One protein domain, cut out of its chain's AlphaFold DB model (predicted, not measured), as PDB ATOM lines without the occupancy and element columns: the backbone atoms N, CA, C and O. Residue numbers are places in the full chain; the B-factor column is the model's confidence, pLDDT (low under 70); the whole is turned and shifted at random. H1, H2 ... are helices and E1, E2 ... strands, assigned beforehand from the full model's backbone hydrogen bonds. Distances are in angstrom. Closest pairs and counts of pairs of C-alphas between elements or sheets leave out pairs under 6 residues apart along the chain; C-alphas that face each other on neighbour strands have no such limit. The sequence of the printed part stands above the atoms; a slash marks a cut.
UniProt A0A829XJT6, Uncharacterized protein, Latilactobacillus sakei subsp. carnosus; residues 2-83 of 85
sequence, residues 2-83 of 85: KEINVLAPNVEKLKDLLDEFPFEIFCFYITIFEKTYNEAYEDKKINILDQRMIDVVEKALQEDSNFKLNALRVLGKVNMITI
ATOM      1  N   LYS A   2      86.678 -10.046  23.359       33.31
ATOM      2  CA  LYS A   2      87.735 -10.797  22.659       33.31
ATOM      3  C   LYS A   2      89.057 -10.044  22.803       33.31
ATOM      4  O   LYS A   2      89.087  -8.845  22.542       33.31
ATOM      5  N   GLU A   3      90.110 -10.735  23.215       37.50
ATOM      6  CA  GLU A   3      91.447 -10.160  23.379       37.50
ATOM      7  C   GLU A   3      92.260 -10.423  22.102       37.50
ATOM      8  O   GLU A   3      92.433 -11.578  21.692       37.50
ATOM      9  N   ILE A   4      92.706  -9.352  21.436       41.19
ATOM     10  CA  ILE A   4      93.537  -9.419  20.229       41.19
ATOM     11  C   ILE A   4      94.976  -9.137  20.650       41.19
ATOM     12  O   ILE A   4      95.320  -8.002  20.969       41.19
ATOM     13  N   ASN A   5      95.819 -10.169  20.644       53.09
ATOM     14  CA  ASN A   5      97.252 -10.006  20.868       53.09
ATOM     15  C   ASN A   5      97.949  -9.845  19.513       53.09
ATOM     16  O   ASN A   5      97.975 -10.789  18.713       53.09
ATOM     17  N   VAL A   6      98.511  -8.658  19.261       49.09
ATOM     18  CA  VAL A   6      99.463  -8.448  18.162       49.09
ATOM     19  C   VAL A   6     100.799  -9.007  18.618       49.09
ATOM     20  O   VAL A   6     101.446  -8.457  19.507       49.09
ATOM     21  N   LEU A   7     101.189 -10.145  18.056       58.06
ATOM     22  CA  LEU A   7     102.495 -10.725  18.332       58.06
ATOM     23  C   LEU A   7     103.543  -9.980  17.501       58.06
ATOM     24  O   LEU A   7     103.270  -9.574  16.370       58.06
ATOM     25  N   ALA A   8     104.745  -9.799  18.053       55.97
ATOM     26  CA  ALA A   8     105.863  -9.274  17.279       55.97
ATOM     27  C   ALA A   8     106.040 -10.138  16.011       55.97
ATOM     28  O   ALA A   8     106.082 -11.370  16.123       55.97
ATOM     29  N   PRO A   9     106.100  -9.533  14.812       57.53
ATOM     30  CA  PRO A   9     106.143 -10.286  13.569       57.53
ATOM     31  C   PRO A   9     107.403 -11.156  13.520       57.53
ATOM     32  O   PRO A   9     108.522 -10.655  13.641       57.53
ATOM     33  N   ASN A  10     107.234 -12.467  13.334       64.75
ATOM     34  CA  ASN A  10     108.358 -13.353  13.046       64.75
ATOM     35  C   ASN A  10     108.818 -13.087  11.606       64.75
ATOM     36  O   ASN A  10     108.194 -13.552  10.655       64.75
ATOM     37  N   VAL A  11     109.895 -12.312  11.470       61.16
ATOM     38  CA  VAL A  11     110.432 -11.841  10.185       61.16
ATOM     39  C   VAL A  11     110.844 -12.991   9.259       61.16
ATOM     40  O   VAL A  11     110.716 -12.852   8.049       61.16
ATOM     41  N   GLU A  12     111.309 -14.122   9.796       67.25
ATOM     42  CA  GLU A  12     111.679 -15.295   8.988       67.25
ATOM     43  C   GLU A  12     110.445 -15.932   8.357       67.25
ATOM     44  O   GLU A  12     110.388 -16.072   7.141       67.25
ATOM     45  N   LYS A  13     109.395 -16.163   9.155       67.38
ATOM     46  CA  LYS A  13     108.110 -16.631   8.620       67.38
ATOM     47  C   LYS A  13     107.542 -15.653   7.602       67.38
ATOM     48  O   LYS A  13     106.970 -16.068   6.614       67.38
ATOM     49  N   LEU A  14     107.709 -14.354   7.822       66.19
ATOM     50  CA  LEU A  14     107.235 -13.322   6.900       66.19
ATOM     51  C   LEU A  14     107.890 -13.409   5.514       66.19
ATOM     52  O   LEU A  14     107.232 -13.113   4.523       66.19
ATOM     53  N   LYS A  15     109.160 -13.832   5.448       68.56
ATOM     54  CA  LYS A  15     109.877 -14.055   4.187       68.56
ATOM     55  C   LYS A  15     109.382 -15.299   3.464       68.56
ATOM     56  O   LYS A  15     109.098 -15.199   2.279       68.56
ATOM     57  N   ASP A  16     109.205 -16.410   4.175       71.19
ATOM     58  CA  ASP A  16     108.706 -17.661   3.583       71.19
ATOM     59  C   ASP A  16     107.325 -17.466   2.926       71.19
ATOM     60  O   ASP A  16     107.000 -18.055   1.901       71.19
ATOM     61  N   LEU A  17     106.516 -16.559   3.475       66.69
ATOM     62  CA  LEU A  17     105.171 -16.268   2.975       66.69
ATOM     63  C   LEU A  17     105.139 -15.404   1.718       66.69
ATOM     64  O   LEU A  17     104.130 -15.428   1.015       66.69
ATOM     65  N   LEU A  18     106.197 -14.636   1.443       66.81
ATOM     66  CA  LEU A  18     106.279 -13.861   0.202       66.81
ATOM     67  C   LEU A  18     106.315 -14.781  -1.023       66.81
ATOM     68  O   LEU A  18     105.817 -14.392  -2.076       66.81
ATOM     69  N   ASP A  19     106.842 -15.995  -0.859       69.94
ATOM     70  CA  ASP A  19     106.915 -16.995  -1.921       69.94
ATOM     71  C   ASP A  19     105.662 -17.892  -1.976       69.94
ATOM     72  O   ASP A  19     105.335 -18.446  -3.027       69.94
ATOM     73  N   GLU A  20     104.932 -18.034  -0.864       72.69
ATOM     74  CA  GLU A  20     103.792 -18.957  -0.749       72.69
ATOM     75  C   GLU A  20     102.417 -18.326  -1.015       72.69
ATOM     76  O   GLU A  20     101.461 -19.050  -1.314       72.69
ATOM     77  N   PHE A  21     102.277 -17.000  -0.894       76.69
ATOM     78  CA  PHE A  21     100.970 -16.339  -0.930       76.69
ATOM     79  C   PHE A  21     100.828 -15.300  -2.044       76.69
ATOM     80  O   PHE A  21     101.793 -14.627  -2.398       76.69
ATOM     81  N   PRO A  22      99.600 -15.109  -2.568       82.81
ATOM     82  CA  PRO A  22      99.304 -14.001  -3.466       82.81
ATOM     83  C   PRO A  22      99.664 -12.655  -2.831       82.81
ATOM     84  O   PRO A  22      99.438 -12.431  -1.635       82.81
ATOM     85  N   PHE A  23     100.183 -11.743  -3.651       85.00
ATOM     86  CA  PHE A  23     100.631 -10.415  -3.232       85.00
ATOM     87  C   PHE A  23      99.534  -9.622  -2.498       85.00
ATOM     88  O   PHE A  23      99.807  -8.894  -1.545       85.00
ATOM     89  N   GLU A  24      98.275  -9.819  -2.876       87.38
ATOM     90  CA  GLU A  24      97.099  -9.211  -2.260       87.38
ATOM     91  C   GLU A  24      96.995  -9.550  -0.766       87.38
ATOM     92  O   GLU A  24      96.660  -8.688   0.048       87.38
ATOM     93  N   ILE A  25      97.311 -10.793  -0.378       84.06
ATOM     94  CA  ILE A  25      97.283 -11.233   1.027       84.06
ATOM     95  C   ILE A  25      98.380 -10.527   1.825       84.06
ATOM     96  O   ILE A  25      98.157 -10.144   2.976       84.06
ATOM     97  N   PHE A  26      99.542 -10.303   1.212       81.69
ATOM     98  CA  PHE A  26     100.627  -9.549   1.828       81.69
ATOM     99  C   PHE A  26     100.261  -8.070   2.020       81.69
ATOM    100  O   PHE A  26     100.428  -7.525   3.112       81.69
ATOM    101  N   CYS A  27      99.677  -7.421   1.010       87.50
ATOM    102  CA  CYS A  27      99.177  -6.048   1.142       87.50
ATOM    103  C   CYS A  27      98.088  -5.942   2.221       87.50
ATOM    104  O   CYS A  27      98.083  -5.004   3.029       87.50
ATOM    105  N   PHE A  28      97.200  -6.938   2.298       87.00
ATOM    106  CA  PHE A  28      96.185  -7.014   3.345       87.00
ATOM    107  C   PHE A  28      96.824  -7.147   4.733       87.00
ATOM    108  O   PHE A  28      96.396  -6.483   5.677       87.00
ATOM    109  N   TYR A  29      97.886  -7.944   4.858       82.00
ATOM    110  CA  TYR A  29      98.651  -8.074   6.094       82.00
ATOM    111  C   TYR A  29      99.245  -6.743   6.564       82.00
ATOM    112  O   TYR A  29      98.997  -6.343   7.704       82.00
ATOM    113  N   ILE A  30      99.981  -6.043   5.696       83.56
ATOM    114  CA  ILE A  30     100.591  -4.750   6.033       83.56
ATOM    115  C   ILE A  30      99.512  -3.743   6.446       83.56
ATOM    116  O   ILE A  30      99.700  -2.999   7.409       83.56
ATOM    117  N   THR A  31      98.341  -3.799   5.800       87.69
ATOM    118  CA  THR A  31      97.192  -2.952   6.146       87.69
ATOM    119  C   THR A  31      96.702  -3.179   7.571       87.69
ATOM    120  O   THR A  31      96.457  -2.220   8.303       87.69
ATOM    121  N   ILE A  32      96.549  -4.440   7.978       84.75
ATOM    122  CA  ILE A  32      96.136  -4.774   9.343       84.75
ATOM    123  C   ILE A  32      97.235  -4.396  10.339       84.75
ATOM    124  O   ILE A  32      96.937  -3.792  11.365       84.75
ATOM    125  N   PHE A  33      98.494  -4.700  10.022       81.19
ATOM    126  CA  PHE A  33      99.627  -4.419  10.896       81.19
ATOM    127  C   PHE A  33      99.759  -2.929  11.224       81.19
ATOM    128  O   PHE A  33      99.800  -2.578  12.403       81.19
ATOM    129  N   GLU A  34      99.779  -2.054  10.213       85.25
ATOM    130  CA  GLU A  34      99.892  -0.610  10.438       85.25
ATOM    131  C   GLU A  34      98.731  -0.086  11.286       85.25
ATOM    132  O   GLU A  34      98.959   0.625  12.265       85.25
ATOM    133  N   LYS A  35      97.490  -0.466  10.947       85.50
ATOM    134  CA  LYS A  35      96.304  -0.018  11.685       85.50
ATOM    135  C   LYS A  35      96.372  -0.429  13.147       85.50
ATOM    136  O   LYS A  35      96.246   0.425  14.019       85.50
ATOM    137  N   THR A  36      96.624  -1.707  13.425       80.00
ATOM    138  CA  THR A  36      96.645  -2.187  14.808       80.00
ATOM    139  C   THR A  36      97.830  -1.625  15.594       80.00
ATOM    140  O   THR A  36      97.683  -1.313  16.774       80.00
ATOM    141  N   TYR A  37      98.990  -1.430  14.962       78.75
ATOM    142  CA  TYR A  37     100.126  -0.777  15.611       78.75
ATOM    143  C   TYR A  37      99.801   0.677  15.977       78.75
ATOM    144  O   TYR A  37     100.021   1.093  17.112       78.75
ATOM    145  N   ASN A  38      99.241   1.446  15.042       84.06
ATOM    146  CA  ASN A  38      98.911   2.855  15.254       84.06
ATOM    147  C   ASN A  38      97.779   3.058  16.273       84.06
ATOM    148  O   ASN A  38      97.771   4.080  16.957       84.06
ATOM    149  N   GLU A  39      96.848   2.106  16.381       83.00
ATOM    150  CA  GLU A  39      95.824   2.066  17.435       83.00
ATOM    151  C   GLU A  39      96.425   1.748  18.813       83.00
ATOM    152  O   GLU A  39      96.004   2.318  19.814       83.00
ATOM    153  N   ALA A  40      97.418   0.856  18.881       78.75
ATOM    154  CA  ALA A  40      98.060   0.476  20.140       78.75
ATOM    155  C   ALA A  40      99.096   1.503  20.637       78.75
ATOM    156  O   ALA A  40      99.339   1.598  21.841       78.75
ATOM    157  N   TYR A  41      99.728   2.251  19.728       77.94
ATOM    158  CA  TYR A  41     100.851   3.146  20.020       77.94
ATOM    159  C   TYR A  41     100.631   4.549  19.436       77.94
ATOM    160  O   TYR A  41     101.287   4.946  18.470       77.94
ATOM    161  N   GLU A  42      99.741   5.327  20.056       78.88
ATOM    162  CA  GLU A  42      99.353   6.664  19.577       78.88
ATOM    163  C   GLU A  42     100.542   7.628  19.373       78.88
ATOM    164  O   GLU A  42     100.547   8.386  18.401       78.88
ATOM    165  N   ASP A  43     101.571   7.548  20.226       83.94
ATOM    166  CA  ASP A  43     102.762   8.416  20.189       83.94
ATOM    167  C   ASP A  43     103.862   7.950  19.219       83.94
ATOM    168  O   ASP A  43     104.861   8.646  19.027       83.94
ATOM    169  N   LYS A  44     103.742   6.751  18.635       82.50
ATOM    170  CA  LYS A  44     104.810   6.126  17.829       82.50
ATOM    171  C   LYS A  44     104.332   5.669  16.461       82.50
ATOM    172  O   LYS A  44     104.820   4.670  15.950       82.50
ATOM    173  N   LYS A  45     103.384   6.389  15.863       82.69
ATOM    174  CA  LYS A  45     102.757   5.969  14.608       82.69
ATOM    175  C   LYS A  45     103.769   5.684  13.500       82.69
ATOM    176  O   LYS A  45     104.733   6.424  13.301       82.69
ATOM    177  N   ILE A  46     103.494   4.623  12.758       82.25
ATOM    178  CA  ILE A  46     104.208   4.213  11.554       82.25
ATOM    179  C   ILE A  46     103.324   4.475  10.333       82.25
ATOM    180  O   ILE A  46     102.100   4.432  10.429       82.25
ATOM    181  N   ASN A  47     103.952   4.754   9.194       87.62
ATOM    182  CA  ASN A  47     103.281   4.930   7.909       87.62
ATOM    183  C   ASN A  47     104.012   4.071   6.874       87.62
ATOM    184  O   ASN A  47     105.096   4.439   6.415       87.62
ATOM    185  N   ILE A  48     103.472   2.886   6.613       86.50
ATOM    186  CA  ILE A  48     104.056   1.864   5.739       86.50
ATOM    187  C   ILE A  48     103.227   1.734   4.458       86.50
ATOM    188  O   ILE A  48     103.782   1.476   3.391       86.50
ATOM    189  N   LEU A  49     101.910   1.905   4.561       88.00
ATOM    190  CA  LEU A  49     100.976   1.770   3.456       88.00
ATOM    191  C   LEU A  49     101.163   2.879   2.423       88.00
ATOM    192  O   LEU A  49     101.092   4.069   2.730       88.00
ATOM    193  N   ASP A  50     101.320   2.473   1.165       92.19
ATOM    194  CA  ASP A  50     101.172   3.366   0.021       92.19
ATOM    195  C   ASP A  50      99.808   3.163  -0.662       92.19
ATOM    196  O   ASP A  50      99.108   2.171  -0.435       92.19
ATOM    197  N   GLN A  51      99.421   4.115  -1.517       90.00
ATOM    198  CA  GLN A  51      98.134   4.063  -2.216       90.00
ATOM    199  C   GLN A  51      97.985   2.801  -3.080       90.00
ATOM    200  O   GLN A  51      96.896   2.251  -3.176       90.00
ATOM    201  N   ARG A  52      99.076   2.285  -3.660       92.56
ATOM    202  CA  ARG A  52      99.023   1.093  -4.520       92.56
ATOM    203  C   ARG A  52      98.682  -0.155  -3.714       92.56
ATOM    204  O   ARG A  52      97.905  -0.980  -4.183       92.56
ATOM    205  N   MET A  53      99.234  -0.300  -2.509       91.25
ATOM    206  CA  MET A  53      98.876  -1.399  -1.606       91.25
ATOM    207  C   MET A  53      97.399  -1.341  -1.215       91.25
ATOM    208  O   MET A  53      96.737  -2.378  -1.186       91.25
ATOM    209  N   ILE A  54      96.884  -0.137  -0.953       91.00
ATOM    210  CA  ILE A  54      95.468   0.078  -0.634       91.00
ATOM    211  C   ILE A  54      94.595  -0.344  -1.821       91.00
ATOM    212  O   ILE A  54      93.707  -1.176  -1.644       91.00
ATOM    213  N   ASP A  55      94.903   0.132  -3.030       94.88
ATOM    214  CA  ASP A  55      94.142  -0.182  -4.245       94.88
ATOM    215  C   ASP A  55      94.100  -1.696  -4.520       94.88
ATOM    216  O   ASP A  55      93.058  -2.248  -4.876       94.88
ATOM    217  N   VAL A  56      95.227  -2.394  -4.321       94.44
ATOM    218  CA  VAL A  56      95.322  -3.855  -4.474       94.44
ATOM    219  C   VAL A  56      94.390  -4.577  -3.498       94.44
ATOM    220  O   VAL A  56      93.671  -5.496  -3.892       94.44
ATOM    221  N   VAL A  57      94.369  -4.154  -2.233       91.19
ATOM    222  CA  VAL A  57      93.510  -4.753  -1.203       91.19
ATOM    223  C   VAL A  57      92.037  -4.471  -1.477       91.19
ATOM    224  O   VAL A  57      91.214  -5.378  -1.367       91.19
ATOM    225  N   GLU A  58      91.692  -3.237  -1.838       93.19
ATOM    226  CA  GLU A  58      90.313  -2.856  -2.149       93.19
ATOM    227  C   GLU A  58      89.777  -3.630  -3.349       93.19
ATOM    228  O   GLU A  58      88.667  -4.162  -3.288       93.19
ATOM    229  N   LYS A  59      90.587  -3.770  -4.403       94.81
ATOM    230  CA  LYS A  59      90.242  -4.581  -5.568       94.81
ATOM    231  C   LYS A  59      90.019  -6.046  -5.186       94.81
ATOM    232  O   LYS A  59      88.979  -6.607  -5.524       94.81
ATOM    233  N   ALA A  60      90.929  -6.646  -4.418       91.44
ATOM    234  CA  ALA A  60      90.799  -8.036  -3.978       91.44
ATOM    235  C   ALA A  60      89.540  -8.274  -3.119       91.44
ATOM    236  O   ALA A  60      88.867  -9.293  -3.269       91.44
ATOM    237  N   LEU A  61      89.180  -7.316  -2.257       89.25
ATOM    238  CA  LEU A  61      87.958  -7.366  -1.446       89.25
ATOM    239  C   LEU A  61      86.668  -7.262  -2.276       89.25
ATOM    240  O   LEU A  61      85.636  -7.771  -1.842       89.25
ATOM    241  N   GLN A  62      86.708  -6.584  -3.425       92.69
ATOM    242  CA  GLN A  62      85.567  -6.455  -4.337       92.69
ATOM    243  C   GLN A  62      85.423  -7.674  -5.257       92.69
ATOM    244  O   GLN A  62      84.300  -8.095  -5.537       92.69
ATOM    245  N   GLU A  63      86.540  -8.230  -5.726       93.94
ATOM    246  CA  GLU A  63      86.564  -9.321  -6.708       93.94
ATOM    247  C   GLU A  63      86.385 -10.713  -6.076       93.94
ATOM    248  O   GLU A  63      85.817 -11.599  -6.716       93.94
ATOM    249  N   ASP A  64      86.799 -10.912  -4.818       87.31
ATOM    250  CA  ASP A  64      86.629 -12.174  -4.089       87.31
ATOM    251  C   ASP A  64      85.923 -11.964  -2.734       87.31
ATOM    252  O   ASP A  64      86.488 -11.484  -1.749       87.31
ATOM    253  N   SER A  65      84.669 -12.421  -2.661       85.62
ATOM    254  CA  SER A  65      83.822 -12.340  -1.462       85.62
ATOM    255  C   SER A  65      84.354 -13.129  -0.258       85.62
ATOM    256  O   SER A  65      83.980 -12.841   0.881       85.62
ATOM    257  N   ASN A  66      85.253 -14.095  -0.475       86.94
ATOM    258  CA  ASN A  66      85.905 -14.875   0.576       86.94
ATOM    259  C   ASN A  66      87.336 -14.415   0.873       86.94
ATOM    260  O   ASN A  66      87.952 -14.949   1.803       86.94
ATOM    261  N   PHE A  67      87.850 -13.411   0.158       87.00
ATOM    262  CA  PHE A  67      89.233 -12.950   0.265       87.00
ATOM    263  C   PHE A  67      89.630 -12.668   1.713       87.00
ATOM    264  O   PHE A  67      90.598 -13.228   2.222       87.00
ATOM    265  N   LYS A  68      88.820 -11.876   2.428       84.00
ATOM    266  CA  LYS A  68      89.072 -11.521   3.833       84.00
ATOM    267  C   LYS A  68      89.172 -12.751   4.735       84.00
ATOM    268  O   LYS A  68      90.044 -12.812   5.596       84.00
ATOM    269  N   LEU A  69      88.281 -13.729   4.565       82.56
ATOM    270  CA  LEU A  69      88.278 -14.940   5.386       82.56
ATOM    271  C   LEU A  69      89.501 -15.815   5.083       82.56
ATOM    272  O   LEU A  69      90.132 -16.331   6.007       82.56
ATOM    273  N   ASN A  70      89.849 -15.956   3.804       81.00
ATOM    274  CA  ASN A  70      91.004 -16.723   3.350       81.00
ATOM    275  C   ASN A  70      92.315 -16.073   3.803       81.00
ATOM    276  O   ASN A  70      93.150 -16.751   4.401       81.00
ATOM    277  N   ALA A  71      92.450 -14.757   3.634       82.38
ATOM    278  CA  ALA A  71      93.587 -13.984   4.113       82.38
ATOM    279  C   ALA A  71      93.737 -14.105   5.637       82.38
ATOM    280  O   ALA A  71      94.807 -14.460   6.119       82.38
ATOM    281  N   LEU A  72      92.666 -13.930   6.421       77.19
ATOM    282  CA  LEU A  72      92.732 -14.090   7.881       77.19
ATOM    283  C   LEU A  72      93.099 -15.517   8.315       77.19
ATOM    284  O   LEU A  72      93.849 -15.688   9.275       77.19
ATOM    285  N   ARG A  73      92.607 -16.550   7.617       76.56
ATOM    286  CA  ARG A  73      92.994 -17.949   7.868       76.56
ATOM    287  C   ARG A  73      94.475 -18.186   7.614       76.56
ATOM    288  O   ARG A  73      95.109 -18.900   8.387       76.56
ATOM    289  N   VAL A  74      95.009 -17.604   6.545       74.38
ATOM    290  CA  VAL A  74      96.437 -17.644   6.232       74.38
ATOM    291  C   VAL A  74      97.228 -16.930   7.324       74.38
ATOM    292  O   VAL A  74      98.084 -17.549   7.942       74.38
ATOM    293  N   LEU A  75      96.875 -15.689   7.664       71.69
ATOM    294  CA  LEU A  75      97.586 -14.890   8.669       71.69
ATOM    295  C   LEU A  75      97.540 -15.495  10.080       71.69
ATOM    296  O   LEU A  75      98.509 -15.390  10.834       71.69
ATOM    297  N   GLY A  76      96.455 -16.188  10.432       66.06
ATOM    298  CA  GLY A  76      96.353 -16.941  11.682       66.06
ATOM    299  C   GLY A  76      97.370 -18.083  11.789       66.06
ATOM    300  O   GLY A  76      97.895 -18.324  12.873       66.06
ATOM    301  N   LYS A  77      97.726 -18.747  10.677       66.50
ATOM    302  CA  LYS A  77      98.770 -19.796  10.659       66.50
ATOM    303  C   LYS A  77     100.170 -19.243  10.933       66.50
ATOM    304  O   LYS A  77     101.058 -19.973  11.370       66.50
ATOM    305  N   VAL A  78     100.362 -17.952  10.696       62.34
ATOM    306  CA  VAL A  78     101.654 -17.270  10.799       62.34
ATOM    307  C   VAL A  78     101.915 -16.770  12.232       62.34
ATOM    308  O   VAL A  78     103.004 -16.295  12.538       62.34
ATOM    309  N   ASN A  79     100.963 -16.960  13.160       59.94
ATOM    310  CA  ASN A  79     101.009 -16.436  14.533       59.94
ATOM    311  C   ASN A  79     101.200 -14.909  14.578       59.94
ATOM    312  O   ASN A  79     101.905 -14.400  15.442       59.94
ATOM    313  N   MET A  80     100.597 -14.167  13.648       58.53
ATOM    314  CA  MET A  80     100.710 -12.696  13.635       58.53
ATOM    315  C   MET A  80      99.632 -12.019  14.473       58.53
ATOM    316  O   MET A  80      99.822 -10.925  14.995       58.53
ATOM    317  N   ILE A  81      98.497 -12.697  14.617       50.94
ATOM    318  CA  ILE A  81      97.346 -12.234  15.375       50.94
ATOM    319  C   ILE A  81      96.782 -13.456  16.089       50.94
ATOM    320  O   ILE A  81      96.456 -14.453  15.442       50.94
ATOM    321  N   THR A  82      96.674 -13.410  17.414       51.28
ATOM    322  CA  THR A  82      95.919 -14.424  18.165       51.28
ATOM    323  C   THR A  82      94.610 -13.814  18.640       51.28
ATOM    324  O   THR A  82      94.614 -12.798  19.330       51.28
ATOM    325  N   ILE A  83      93.492 -14.441  18.261       44.59
ATOM    326  CA  ILE A  83      92.146 -14.086  18.723       44.59
ATOM    327  C   ILE A  83      91.756 -15.120  19.776       44.59
ATOM    328  O   ILE A  83      91.491 -16.274  19.433       44.59
TER     329      ILE A  83
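AT A GLANCE: This is residues 2 to 83 of the 85 residues of an uncharacterized protein of Latilactobacillus sakei subsp. carnosus (UniProt A0A829XJT6). A small antiparallel ribbon, E1 and E2, sits near the later part of long H2, which runs through the middle; H3 packs on its earlier part, H1 runs loosely alongside, and H4 lies nearby. The 82 printed residues, mostly helix, run E1, H1, H2, H3, H4, E2. The whole is compact, radius of gyration of the C-alphas 12.8 A, spanning 35 by 27 by 26 A.

HOW THE PARTS SIT: E1, residues 3 to 6, and E2, residues 81 to 83, have N 5 and O 82 within hydrogen-bond range, 3.2 A. H2, residues 23 to 40, touches H3, residues 51 to 63, at a steep tilt of 66 degrees; the closest C-alphas, Cys 27 and Met 53, are 5.4 A apart. H4, residues 67 to 77, only just touches H2, with 3 pairs of C-alphas within 8 A. H1, residues 11 to 20, has 4 of 6 O i to N i+4 pairs within hydrogen-bond range; H2, H3 and H4 have every pair.

IN THESE COORDINATES: H2 measures 25.9 A, from C-alpha 23 at (100.631, -10.415, -3.232) to C-alpha 40 at (98.060, 0.476, 20.140).

THE WHOLE: The printed part has no cut. Residues 2 to 15, 17 to 19 and 76 to 83 have pLDDT under 70.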